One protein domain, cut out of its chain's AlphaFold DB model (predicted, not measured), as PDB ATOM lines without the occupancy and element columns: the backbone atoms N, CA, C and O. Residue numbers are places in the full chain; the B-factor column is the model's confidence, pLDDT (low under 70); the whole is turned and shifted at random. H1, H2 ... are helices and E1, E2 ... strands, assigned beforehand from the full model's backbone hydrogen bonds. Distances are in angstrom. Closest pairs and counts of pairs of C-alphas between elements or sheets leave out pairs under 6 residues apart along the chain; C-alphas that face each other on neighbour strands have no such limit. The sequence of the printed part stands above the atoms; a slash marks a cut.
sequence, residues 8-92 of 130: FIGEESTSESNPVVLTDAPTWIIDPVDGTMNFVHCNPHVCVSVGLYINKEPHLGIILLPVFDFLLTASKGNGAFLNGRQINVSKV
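Overview. This is residues 8 to 92 of the 130 residues of an uncharacterized protein of Oncopeltus fasciatus (UniProt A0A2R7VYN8). The domain is one slab-like, twisted sheet of seven strands, with no named helix on either face; the short helix H1 lies past one end of E2 and E3, in the turn that joins them. A long loop, residues 11 to 26, runs beside the edge with E1, and residues 88 to 92 trail away from E7 at the other edge. The printed part has 85 residues, with the elements in the order E1, E2, H1, E3, E4, E5, E6, E7. The sheet's order is E1, E2, E3, E4, E5, E6, E7, mixed, and the class is mostly strand. The whole is only just loose, close to compact, with a radius of gyration of the C-alphas of 14.8 A and spans of 41 by 37 by 24 A.

Along the chain. Find C-alpha 47 at (-4.114, 71.827, 45.004); from there E3, residues 47 to 54, runs 23.2 A. Next comes E4, residues 57 to 65, the longest strand by residues, 24.2 A; it bends by 52 degrees at residue 60. E5 is residues 70 to 75, 16.7 A; E6 is residues 79 to 82; E7 is residues 85 to 87, ending at C-alpha 87 at (11.375, 67.961, 54.167). Look back to C-alpha 8 at (-0.773, 89.409, 40.486) for E1, residues 8 to 10, then to E2, residues 27 to 34, 18.8 A, and to H1, residues 36 to 40.

Arrangement. Begin with E3 and E4, a hairpin at 167 degrees, where N 50 and O 62 are 2.9 A apart. They open a meander, E3 E4 E5 E6 E7, each strand the antiparallel neighbour of the one before. Look for N 63 and O 72, 2.9 A, between E4 and E5, and N 81 and O 73, 2.8 A, between E5 and E6. E6 and E7 stand at 119 degrees, with N 82 and O 85 2.8 A apart. On the other side of E3, E2 is antiparallel to it at 168 degrees, with N 29 and O 51 2.8 A apart. The edge strand E1 is parallel to E2, with N 9 and O 28 2.8 A apart. H1 is not on the sheet, but only just, with 4 pairs of C-alphas within 10 A; its closest C-alphas to E2 are those of Phe 39 and Val 33, 7.7 A. Every O i to N i+4 pair in H1 is within hydrogen-bond range.

Size, cuts and confidence. The two C-alphas farthest apart are those of Ser 17 and Val 92, 45.6 A. The printed part has no cut. The link from E1 to E2, 16 residues, is long. The mean pLDDT of the printed part is 91.0, and residue 16 is under 70.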
ATOM      1  N   PHE A   8      -0.168  90.737  40.513       89.38
ATOM      2  CA  PHE A   8      -0.773  89.409  40.486       89.38
ATOM      3  C   PHE A   8      -0.726  88.838  39.073       89.38
ATOM      4  O   PHE A   8      -1.015  89.539  38.105       89.38
ATOM      5  N   ILE A   9      -0.370  87.563  38.978       87.94
ATOM      6  CA  ILE A   9      -0.493  86.724  37.790       87.94
ATOM      7  C   ILE A   9      -1.303  85.513  38.243       87.94
ATOM      8  O   ILE A   9      -0.831  84.735  39.064       87.94
ATOM      9  N   GLY A  10      -2.533  85.379  37.763       85.94
ATOM     10  CA  GLY A  10      -3.369  84.209  38.031       85.94
ATOM     11  C   GLY A  10      -3.612  83.452  36.738       85.94
ATOM     12  O   GLY A  10      -3.883  84.128  35.749       85.94
ATOM     13  N   GLU A  11      -3.534  82.119  36.744       81.38
ATOM     14  CA  GLU A  11      -3.816  81.261  35.572       81.38
ATOM     15  C   GLU A  11      -5.087  81.730  34.830       81.38
ATOM     16  O   GLU A  11      -5.026  82.150  33.673       81.38
ATOM     17  N   GLU A  12      -6.195  81.833  35.565       77.94
ATOM     18  CA  GLU A  12      -7.523  82.234  35.070       77.94
ATOM     19  C   GLU A  12      -7.689  83.741  34.797       77.94
ATOM     20  O   GLU A  12      -8.735  84.207  34.352       77.94
ATOM     21  N   SER A  13      -6.676  84.551  35.110       76.75
ATOM     22  CA  SER A  13      -6.666  86.001  34.848       76.75
ATOM     23  C   SER A  13      -5.839  86.370  33.616       76.75
ATOM     24  O   SER A  13      -5.721  87.555  33.280       76.75
ATOM     25  N   THR A  14      -5.228  85.375  32.967       75.81
ATOM     26  CA  THR A  14      -4.438  85.563  31.752       75.81
ATOM     27  C   THR A  14      -5.344  85.610  30.524       75.81
ATOM     28  O   THR A  14      -6.289  84.840  30.384       75.81
ATOM     29  N   SER A  15      -5.084  86.553  29.620       74.88
ATOM     30  CA  SER A  15      -5.819  86.692  28.360       74.88
ATOM     31  C   SER A  15      -4.927  87.354  27.310       74.88
ATOM     32  O   SER A  15      -3.896  87.939  27.644       74.88
ATOM     33  N   GLU A  16      -5.330  87.341  26.036       69.75
ATOM     34  CA  GLU A  16      -4.626  88.107  24.989       69.75
ATOM     35  C   GLU A  16      -4.552  89.611  25.318       69.75
ATOM     36  O   GLU A  16      -3.585  90.286  24.971       69.75
ATOM     37  N   SER A  17      -5.556  90.130  26.033       74.31
ATOM     38  CA  SER A  17      -5.617  91.516  26.507       74.31
ATOM     39  C   SER A  17      -4.851  91.771  27.812       74.31
ATOM     40  O   SER A  17      -4.667  92.931  28.180       74.31
ATOM     41  N   ASN A  18      -4.387  90.723  28.500       74.00
ATOM     42  CA  ASN A  18      -3.627  90.798  29.746       74.00
ATOM     43  C   ASN A  18      -2.453  89.800  29.721       74.00
ATOM     44  O   ASN A  18      -2.528  88.725  30.331       74.00
ATOM     45  N   PRO A  19      -1.372  90.119  28.985       74.88
ATOM     46  CA  PRO A  19      -0.242  89.218  28.830       74.88
ATOM     47  C   PRO A  19       0.502  89.016  30.152       74.88
ATOM     48  O   PRO A  19       0.698  89.945  30.940       74.88
ATOM     49  N   VAL A  20       0.986  87.793  30.366       82.94
ATOM     50  CA  VAL A  20       1.798  87.440  31.534       82.94
ATOM     51  C   VAL A  20       3.169  88.100  31.423       82.94
ATOM     52  O   VAL A  20       4.034  87.644  30.677       82.94
ATOM     53  N   VAL A  21       3.387  89.172  32.186       86.44
ATOM     54  CA  VAL A  21       4.680  89.864  32.244       86.44
ATOM     55  C   VAL A  21       5.231  89.800  33.661       86.44
ATOM     56  O   VAL A  21       4.792  90.523  34.557       86.44
ATOM     57  N   LEU A  22       6.249  88.963  33.856       89.12
ATOM     58  CA  LEU A  22       7.011  88.948  35.097       89.12
ATOM     59  C   LEU A  22       8.039  90.090  35.085       89.12
ATOM     60  O   LEU A  22       8.920  90.154  34.225       89.12
ATOM     61  N   THR A  23       7.916  91.003  36.046       91.44
ATOM     62  CA  THR A  23       8.801  92.170  36.207       91.44
ATOM     63  C   THR A  23       9.662  92.026  37.460       91.44
ATOM     64  O   THR A  23       9.548  91.040  38.186       91.44
ATOM     65  N   ASP A  24      10.505  93.019  37.740       92.50
ATOM     66  CA  ASP A  24      11.315  93.014  38.962       92.50
ATOM     67  C   ASP A  24      10.498  93.350  40.223       92.50
ATOM     68  O   ASP A  24      10.923  93.083  41.346       92.50
ATOM     69  N   ALA A  25       9.289  93.896  40.056       92.88
ATOM     70  CA  ALA A  25       8.398  94.189  41.171       92.88
ATOM     71  C   ALA A  25       7.898  92.901  41.859       92.88
ATOM     72  O   ALA A  25       7.661  91.900  41.172       92.88
ATOM     73  N   PRO A  26       7.643  92.937  43.182       95.00
ATOM     74  CA  PRO A  26       6.990  91.841  43.889       95.00
ATOM     75  C   PRO A  26       5.689  91.416  43.200       95.00
ATOM     76  O   PRO A  26       4.772  92.226  43.023       95.00
ATOM     77  N   THR A  27       5.628  90.151  42.797       94.06
ATOM     78  CA  THR A  27       4.531  89.584  42.012       94.06
ATOM     79  C   THR A  27       4.093  88.256  42.617       94.06
ATOM     80  O   THR A  27       4.902  87.340  42.763       94.06
ATOM     81  N   TRP A  28       2.814  88.155  42.963       94.62
ATOM     82  CA  TRP A  28       2.172  86.906  43.351       94.62
ATOM     83  C   TRP A  28       1.732  86.153  42.104       94.62
ATOM     84  O   TRP A  28       1.046  86.718  41.253       94.62
ATOM     85  N   ILE A  29       2.122  84.889  42.003       94.25
ATOM     86  CA  ILE A  29       1.688  83.971  40.953       94.25
ATOM     87  C   ILE A  29       0.786  82.935  41.609       94.25
ATOM     88  O   ILE A  29       1.188  82.338  42.606       94.25
ATOM     89  N   ILE A  30      -0.436  82.777  41.112       94.31
ATOM     90  CA  ILE A  30      -1.485  82.010  41.786       94.31
ATOM     91  C   ILE A  30      -2.155  81.072  40.783       94.31
ATOM     92  O   ILE A  30      -2.629  81.515  39.738       94.31
ATOM     93  N   ASP A  31      -2.247  79.798  41.143       94.44
ATOM     94  CA  ASP A  31      -3.176  78.854  40.531       94.44
ATOM     95  C   ASP A  31      -4.221  78.475  41.593       94.44
ATOM     96  O   ASP A  31      -3.864  77.871  42.617       94.44
ATOM     97  N   PRO A  32      -5.487  78.897  41.429       93.31
ATOM     98  CA  PRO A  32      -6.519  78.615  42.411       93.31
ATOM     99  C   PRO A  32      -6.914  77.134  42.446       93.31
ATOM    100  O   PRO A  32      -7.404  76.694  43.486       93.31
ATOM    101  N   VAL A  33      -6.740  76.383  41.350       94.19
ATOM    102  CA  VAL A  33      -7.107  74.965  41.236       94.19
ATOM    103  C   VAL A  33      -6.156  74.264  40.257       94.19
ATOM    104  O   VAL A  33      -6.525  73.932  39.134       94.19
ATOM    105  N   ASP A  34      -4.954  73.922  40.722       92.00
ATOM    106  CA  ASP A  34      -4.070  73.050  39.949       92.00
ATOM    107  C   ASP A  34      -4.647  71.626  39.960       92.00
ATOM    108  O   ASP A  34      -4.973  71.051  41.011       92.00
ATOM    109  N   GLY A  35      -4.804  71.069  38.761       90.88
ATOM    110  CA  GLY A  35      -5.527  69.829  38.524       90.88
ATOM    111  C   GLY A  35      -7.020  70.019  38.239       90.88
ATOM    112  O   GLY A  35      -7.811  69.167  38.639       90.88
ATOM    113  N   THR A  36      -7.434  71.063  37.512       90.12
ATOM    114  CA  THR A  36      -8.839  71.320  37.110       90.12
ATOM    115  C   THR A  36      -9.579  70.073  36.603       90.12
ATOM    116  O   THR A  36     -10.718  69.819  36.994       90.12
ATOM    117  N   MET A  37      -8.931  69.220  35.798       88.00
ATOM    118  CA  MET A  37      -9.533  67.958  35.341       88.00
ATOM    119  C   MET A  37      -9.764  66.963  36.491       88.00
ATOM    120  O   MET A  37     -10.817  66.329  36.559       88.00
ATOM    121  N   ASN A  38      -8.817  66.849  37.427       88.12
ATOM    122  CA  ASN A  38      -8.990  66.032  38.627       88.12
ATOM    123  C   ASN A  38     -10.145  66.563  39.479       88.12
ATOM    124  O   ASN A  38     -10.970  65.772  39.929       88.12
ATOM    125  N   PHE A  39     -10.249  67.886  39.630       89.75
ATOM    126  CA  PHE A  39     -11.333  68.532  40.362       89.75
ATOM    127  C   PHE A  39     -12.706  68.194  39.766       89.75
ATOM    128  O   PHE A  39     -13.588  67.723  40.483       89.75
ATOM    129  N   VAL A  40     -12.865  68.345  38.445       92.38
ATOM    130  CA  VAL A  40     -14.114  68.026  37.726       92.38
ATOM    131  C   VAL A  40     -14.517  66.556  37.888       92.38
ATOM    132  O   VAL A  40     -15.705  66.248  37.974       92.38
ATOM    133  N   HIS A  41     -13.546  65.644  37.962       91.75
ATOM    134  CA  HIS A  41     -13.787  64.207  38.114       91.75
ATOM    135  C   HIS A  41     -13.736  63.706  39.567       91.75
ATOM    136  O   HIS A  41     -13.677  62.495  39.787       91.75
ATOM    137  N   CYS A  42     -13.767  64.601  40.561       90.56
ATOM    138  CA  CYS A  42     -13.695  64.257  41.987       90.56
ATOM    139  C   CYS A  42     -12.456  63.420  42.372       90.56
ATOM    140  O   CYS A  42     -12.481  62.675  43.354       90.56
ATOM    141  N   ASN A  43     -11.363  63.529  41.614       92.19
ATOM    142  CA  ASN A  43     -10.082  62.938  41.978       92.19
ATOM    143  C   ASN A  43      -9.411  63.833  43.041       92.19
ATOM    144  O   ASN A  43      -9.295  65.041  42.830       92.19
ATOM    145  N   PRO A  44      -8.951  63.274  44.176       88.75
ATOM    146  CA  PRO A  44      -8.439  64.060  45.300       88.75
ATOM    147  C   PRO A  44      -7.105  64.777  45.033       88.75
ATOM    148  O   PRO A  44      -6.650  65.549  45.874       88.75
ATOM    149  N   HIS A  45      -6.450  64.526  43.896       91.25
ATOM    150  CA  HIS A  45      -5.158  65.116  43.536       91.25
ATOM    151  C   HIS A  45      -5.336  66.518  42.933       91.25
ATOM    152  O   HIS A  45      -5.103  66.727  41.743       91.25
ATOM    153  N   VAL A  46      -5.766  67.457  43.775       93.19
ATOM    154  CA  VAL A  46      -5.964  68.877  43.454       93.19
ATOM    155  C   VAL A  46      -5.255  69.744  44.484       93.19
ATOM    156  O   VAL A  46      -5.168  69.365  45.659       93.19
ATOM    157  N   CYS A  47      -4.751  70.905  44.072       96.12
ATOM    158  CA  CYS A  47      -4.114  71.827  45.004       96.12
ATOM    159  C   CYS A  47      -4.349  73.298  44.662       96.12
ATOM    160  O   CYS A  47      -4.685  73.645  43.538       96.12
ATOM    161  N   VAL A  48      -4.155  74.162  45.656       96.81
ATOM    162  CA  VAL A  48      -3.964  75.600  45.446       96.81
ATOM    163  C   VAL A  48      -2.463  75.859  45.434       96.81
ATOM    164  O   VAL A  48      -1.773  75.435  46.370       96.81
ATOM    165  N   SER A  49      -1.961  76.577  44.428       96.56
ATOM    166  CA  SER A  49      -0.551  76.965  44.352       96.56
ATOM    167  C   SER A  49      -0.378  78.482  44.423       96.56
ATOM    168  O   SER A  49      -1.095  79.248  43.779       96.56
ATOM    169  N   VAL A  50       0.571  78.936  45.243       97.19
ATOM    170  CA  VAL A  50       0.912  80.356  45.394       97.19
ATOM    171  C   VAL A  50       2.425  80.517  45.432       97.19
ATOM    172  O   VAL A  50       3.105  79.940  46.280       97.19
ATOM    173  N   GLY A  51       2.957  81.351  44.545       96.88
ATOM    174  CA  GLY A  51       4.356  81.758  44.516       96.88
ATOM    175  C   GLY A  51       4.509  83.265  44.694       96.88
ATOM    176  O   GLY A  51       3.712  84.039  44.172       96.88
ATOM    177  N   LEU A  52       5.559  83.698  45.393       96.19
ATOM    178  CA  LEU A  52       5.993  85.099  45.402       96.19
ATOM    179  C   LEU A  52       7.311  85.223  44.653       96.19
ATOM    180  O   LEU A  52       8.303  84.595  45.032       96.19
ATOM    181  N   TYR A  53       7.325  86.090  43.648       95.25
ATOM    182  CA  TYR A  53       8.513  86.455  42.894       95.25
ATOM    183  C   TYR A  53       8.919  87.898  43.190       95.25
ATOM    184  O   TYR A  53       8.071  88.785  43.248       95.25
ATOM    185  N   ILE A  54      10.217  88.142  43.359       94.69
ATOM    186  CA  ILE A  54      10.816  89.480  43.503       94.69
ATOM    187  C   ILE A  54      12.061  89.492  42.621       94.69
ATOM    188  O   ILE A  54      12.809  88.519  42.630       94.69
ATOM    189  N   ASN A  55      12.280  90.550  41.835       94.06
ATOM    190  CA  ASN A  55      13.382  90.602  40.863       94.06
ATOM    191  C   ASN A  55      13.400  89.382  39.922       94.06
ATOM    192  O   ASN A  55      14.459  88.867  39.579       94.06
ATOM    193  N   LYS A  56      12.207  88.883  39.556       92.62
ATOM    194  CA  LYS A  56      12.000  87.667  38.747       92.62
ATOM    195  C   LYS A  56      12.579  86.377  39.345       92.62
ATOM    196  O   LYS A  56      12.640  85.365  38.655       92.62
ATOM    197  N   GLU A  57      12.926  86.371  40.627       94.62
ATOM    198  CA  GLU A  57      13.369  85.180  41.346       94.62
ATOM    199  C   GLU A  57      12.282  84.669  42.300       94.62
ATOM    200  O   GLU A  57      11.575  85.479  42.903       94.62
ATOM    201  N   PRO A  58      12.146  83.345  42.488       92.94
ATOM    202  CA  PRO A  58      11.218  82.789  43.463       92.94
ATOM    203  C   PRO A  58      11.720  83.037  44.893       92.94
ATOM    204  O   PRO A  58      12.843  82.682  45.254       92.94
ATOM    205  N   HIS A  59      10.862  83.618  45.729       95.50
ATOM    206  CA  HIS A  59      11.148  83.911  47.136       95.50
ATOM    207  C   HIS A  59      10.319  83.073  48.113       95.50
ATOM    208  O   HIS A  59      10.821  82.731  49.186       95.50
ATOM    209  N   LEU A  60       9.080  82.735  47.755       97.06
ATOM    210  CA  LEU A  60       8.152  81.941  48.564       97.06
ATOM    211  C   LEU A  60       7.350  81.014  47.648       97.06
ATOM    212  O   LEU A  60       6.975  81.425  46.552       97.06
ATOM    213  N   GLY A  61       7.057  79.809  48.123       97.38
ATOM    214  CA  GLY A  61       6.115  78.880  47.510       97.38
ATOM    215  C   GLY A  61       5.209  78.260  48.568       97.38
ATOM    216  O   GLY A  61       5.671  77.912  49.658       97.38
ATOM    217  N   ILE A  62       3.926  78.138  48.248       98.12
ATOM    218  CA  ILE A  62       2.899  77.495  49.061       98.12
ATOM    219  C   ILE A  62       2.108  76.569  48.142       98.12
ATOM    220  O   ILE A  62       1.631  77.009  47.099       98.12
ATOM    221  N   ILE A  63       1.960  75.311  48.545       97.88
ATOM    222  CA  ILE A  63       1.076  74.341  47.899       97.88
ATOM    223  C   ILE A  63       0.155  73.773  48.974       97.88
ATOM    224  O   ILE A  63       0.630  73.221  49.967       97.88
ATOM    225  N   LEU A  64      -1.153  73.902  48.781       97.56
ATOM    226  CA  LEU A  64      -2.164  73.364  49.686       97.56
ATOM    227  C   LEU A  64      -2.965  72.280  48.971       97.56
ATOM    228  O   LEU A  64      -3.678  72.586  48.022       97.56
ATOM    229  N   LEU A  65      -2.895  71.037  49.451       97.19
ATOM    230  CA  LEU A  65      -3.775  69.953  49.019       97.19
ATOM    231  C   LEU A  65      -4.852  69.764  50.096       97.19
ATOM    232  O   LEU A  65      -4.599  69.075  51.089       97.19
ATOM    233  N   PRO A  66      -6.046  70.364  49.939       92.19
ATOM    234  CA  PRO A  66      -7.045  70.412  51.006       92.19
ATOM    235  C   PRO A  66      -7.578  69.028  51.383       92.19
ATOM    236  O   PRO A  66      -7.841  68.770  52.552       92.19
ATOM    237  N   VAL A  67      -7.689  68.110  50.415       93.88
ATOM    238  CA  VAL A  67      -8.204  66.753  50.660       93.88
ATOM    239  C   VAL A  67      -7.261  65.930  51.544       93.88
ATOM    240  O   VAL A  67      -7.715  65.092  52.319       93.88
ATOM    241  N   PHE A  68      -5.954  66.177  51.445       93.25
ATOM    242  CA  PHE A  68      -4.931  65.451  52.199       93.25
ATOM    243  C   PHE A  68      -4.472  66.184  53.462       93.25
ATOM    244  O   PHE A  68      -3.624  65.659  54.179       93.25
ATOM    245  N   ASP A  69      -4.996  67.387  53.721       95.50
ATOM    246  CA  ASP A  69      -4.502  68.292  54.765       95.50
ATOM    247  C   ASP A  69      -2.977  68.504  54.668       95.50
ATOM    248  O   ASP A  69      -2.241  68.467  55.654       95.50
ATOM    249  N   PHE A  70      -2.470  68.648  53.436       97.25
ATOM    250  CA  PHE A  70      -1.052  68.899  53.177       97.25
ATOM    251  C   PHE A  70      -0.836  70.364  52.831       97.25
ATOM    252  O   PHE A  70      -1.264  70.839  51.782       97.25
ATOM    253  N   LEU A  71      -0.095  71.052  53.689       97.44
ATOM    254  CA  LEU A  71       0.437  72.383  53.469       97.44
ATOM    255  C   LEU A  71       1.946  72.272  53.253       97.44
ATOM    256  O   LEU A  71       2.714  72.106  54.208       97.44
ATOM    257  N   LEU A  72       2.369  72.364  51.994       97.94
ATOM    258  CA  LEU A  72       3.772  72.521  51.653       97.94
ATOM    259  C   LEU A  72       4.124  74.002  51.603       97.94
ATOM    260  O   LEU A  72       3.443  74.788  50.948       97.94
ATOM    261  N   THR A  73       5.211  74.381  52.263       97.94
ATOM    262  CA  THR A  73       5.743  75.745  52.219       97.94
ATOM    263  C   THR A  73       7.242  75.722  51.987       97.94
ATOM    264  O   THR A  73       7.947  74.826  52.447       97.94
ATOM    265  N   ALA A  74       7.754  76.713  51.272       96.94
ATOM    266  CA  ALA A  74       9.183  76.916  51.107       96.94
ATOM    267  C   ALA A  74       9.478  78.402  50.948       96.94
ATOM    268  O   ALA A  74       8.699  79.130  50.336       96.94
ATOM    269  N   SER A  75      10.619  78.856  51.455       95.81
ATOM    270  CA  SER A  75      11.115  80.199  51.160       95.81
ATOM    271  C   SER A  75      12.616  80.189  50.922       95.81
ATOM    272  O   SER A  75      13.349  79.331  51.427       95.81
ATOM    273  N   LYS A  76      13.079  81.139  50.108       92.44
ATOM    274  CA  LYS A  76      14.478  81.231  49.691       92.44
ATOM    275  C   LYS A  76      15.390  81.301  50.921       92.44
ATOM    276  O   LYS A  76      15.280  82.216  51.731       92.44
ATOM    277  N   GLY A  77      16.278  80.315  51.050       95.25
ATOM    278  CA  GLY A  77      17.239  80.203  52.153       95.25
ATOM    279  C   GLY A  77      16.727  79.530  53.432       95.25
ATOM    280  O   GLY A  77      17.546  79.239  54.295       95.25
ATOM    281  N   ASN A  78      15.429  79.221  53.556       95.00
ATOM    282  CA  ASN A  78      14.858  78.648  54.790       95.00
ATOM    283  C   ASN A  78      14.413  77.183  54.653       95.00
ATOM    284  O   ASN A  78      13.888  76.605  55.600       95.00
ATOM    285  N   GLY A  79      14.630  76.569  53.488       94.06
ATOM    286  CA  GLY A  79      14.237  75.186  53.216       94.06
ATOM    287  C   GLY A  79      12.759  75.034  52.841       94.06
ATOM    288  O   GLY A  79      12.089  76.003  52.482       94.06
ATOM    289  N   ALA A  80      12.284  73.788  52.892       94.88
ATOM    290  CA  ALA A  80      10.919  73.396  52.559       94.88
ATOM    291  C   ALA A  80      10.303  72.562  53.689       94.88
ATOM    292  O   ALA A  80      11.006  71.813  54.375       94.88
ATOM    293  N   PHE A  81       8.990  72.671  53.860       96.81
ATOM    294  CA  PHE A  81       8.237  72.068  54.951       96.81
ATOM    295  C   PHE A  81       6.951  71.434  54.427       96.81
ATOM    296  O   PHE A  81       6.342  71.959  53.503       96.81
ATOM    297  N   LEU A  82       6.527  70.338  55.053       96.94
ATOM    298  CA  LEU A  82       5.195  69.747  54.938       96.94
ATOM    299  C   LEU A  82       4.559  69.782  56.328       96.94
ATOM    300  O   LEU A  82       5.095  69.186  57.264       96.94
ATOM    301  N   ASN A  83       3.448  70.501  56.482       97.06
ATOM    302  CA  ASN A  83       2.740  70.664  57.759       97.06
ATOM    303  C   ASN A  83       3.677  71.112  58.898       97.06
ATOM    304  O   ASN A  83       3.666  70.568  60.002       97.06
ATOM    305  N   GLY A  84       4.563  72.067  58.595       96.06
ATOM    306  CA  GLY A  84       5.553  72.608  59.531       96.06
ATOM    307  C   GLY A  84       6.765  71.708  59.801       96.06
ATOM    308  O   GLY A  84       7.688  72.129  60.494       96.06
ATOM    309  N   ARG A  85       6.817  70.490  59.247       96.50
ATOM    310  CA  ARG A  85       7.974  69.589  59.368       96.50
ATOM    311  C   ARG A  85       8.889  69.744  58.165       96.50
ATOM    312  O   ARG A  85       8.428  69.643  57.033       96.50
ATOM    313  N   GLN A  86      10.179  69.966  58.402       95.81
ATOM    314  CA  GLN A  86      11.150  70.135  57.324       95.81
ATOM    315  C   GLN A  86      11.244  68.865  56.467       95.81
ATOM    316  O   GLN A  86      11.335  67.754  56.991       95.81
ATOM    317  N   ILE A  87      11.251  69.040  55.148       93.25
ATOM    318  CA  ILE A  87      11.375  67.961  54.167       93.25
ATOM    319  C   ILE A  87      12.645  68.134  53.338       93.25
ATOM    320  O   ILE A  87      13.151  69.237  53.154       93.25
ATOM    321  N   ASN A  88      13.166  67.018  52.834       87.06
ATOM    322  CA  ASN A  88      14.329  66.983  51.959       87.06
ATOM    323  C   ASN A  88      14.042  66.063  50.777       87.06
ATOM    324  O   ASN A  88      13.268  65.108  50.887       87.06
ATOM    325  N   VAL A  89      14.701  66.330  49.655       83.75
ATOM    326  CA  VAL A  89      14.692  65.407  48.519       83.75
ATOM    327  C   VAL A  89      15.362  64.082  48.899       83.75
ATOM    328  O   VAL A  89      16.196  64.014  49.806       83.75
ATOM    329  N   SER A  90      15.001  63.005  48.201       77.81
ATOM    330  CA  SER A  90      15.638  61.699  48.387       77.81
ATOM    331  C   SER A  90      17.131  61.757  48.045       77.81
ATOM    332  O   SER A  90      17.502  62.381  47.055       77.81
ATOM    333  N   LYS A  91      17.971  61.026  48.790       75.81
ATOM    334  CA  LYS A  91      19.428  60.927  48.547       75.81
ATOM    335  C   LYS A  91      19.831  59.928  47.454       75.81
ATOM    336  O   LYS A  91      21.020  59.749  47.215       75.81
ATOM    337  N   VAL A  92      18.856  59.255  46.843       72.31
ATOM    338  CA  VAL A  92      19.074  58.318  45.732       72.31
ATOM    339  C   VAL A  92      19.806  59.063  44.618       72.31
ATOM    340  O   VAL A  92      19.324  60.125  44.205       72.31
TER     341      VAL A  92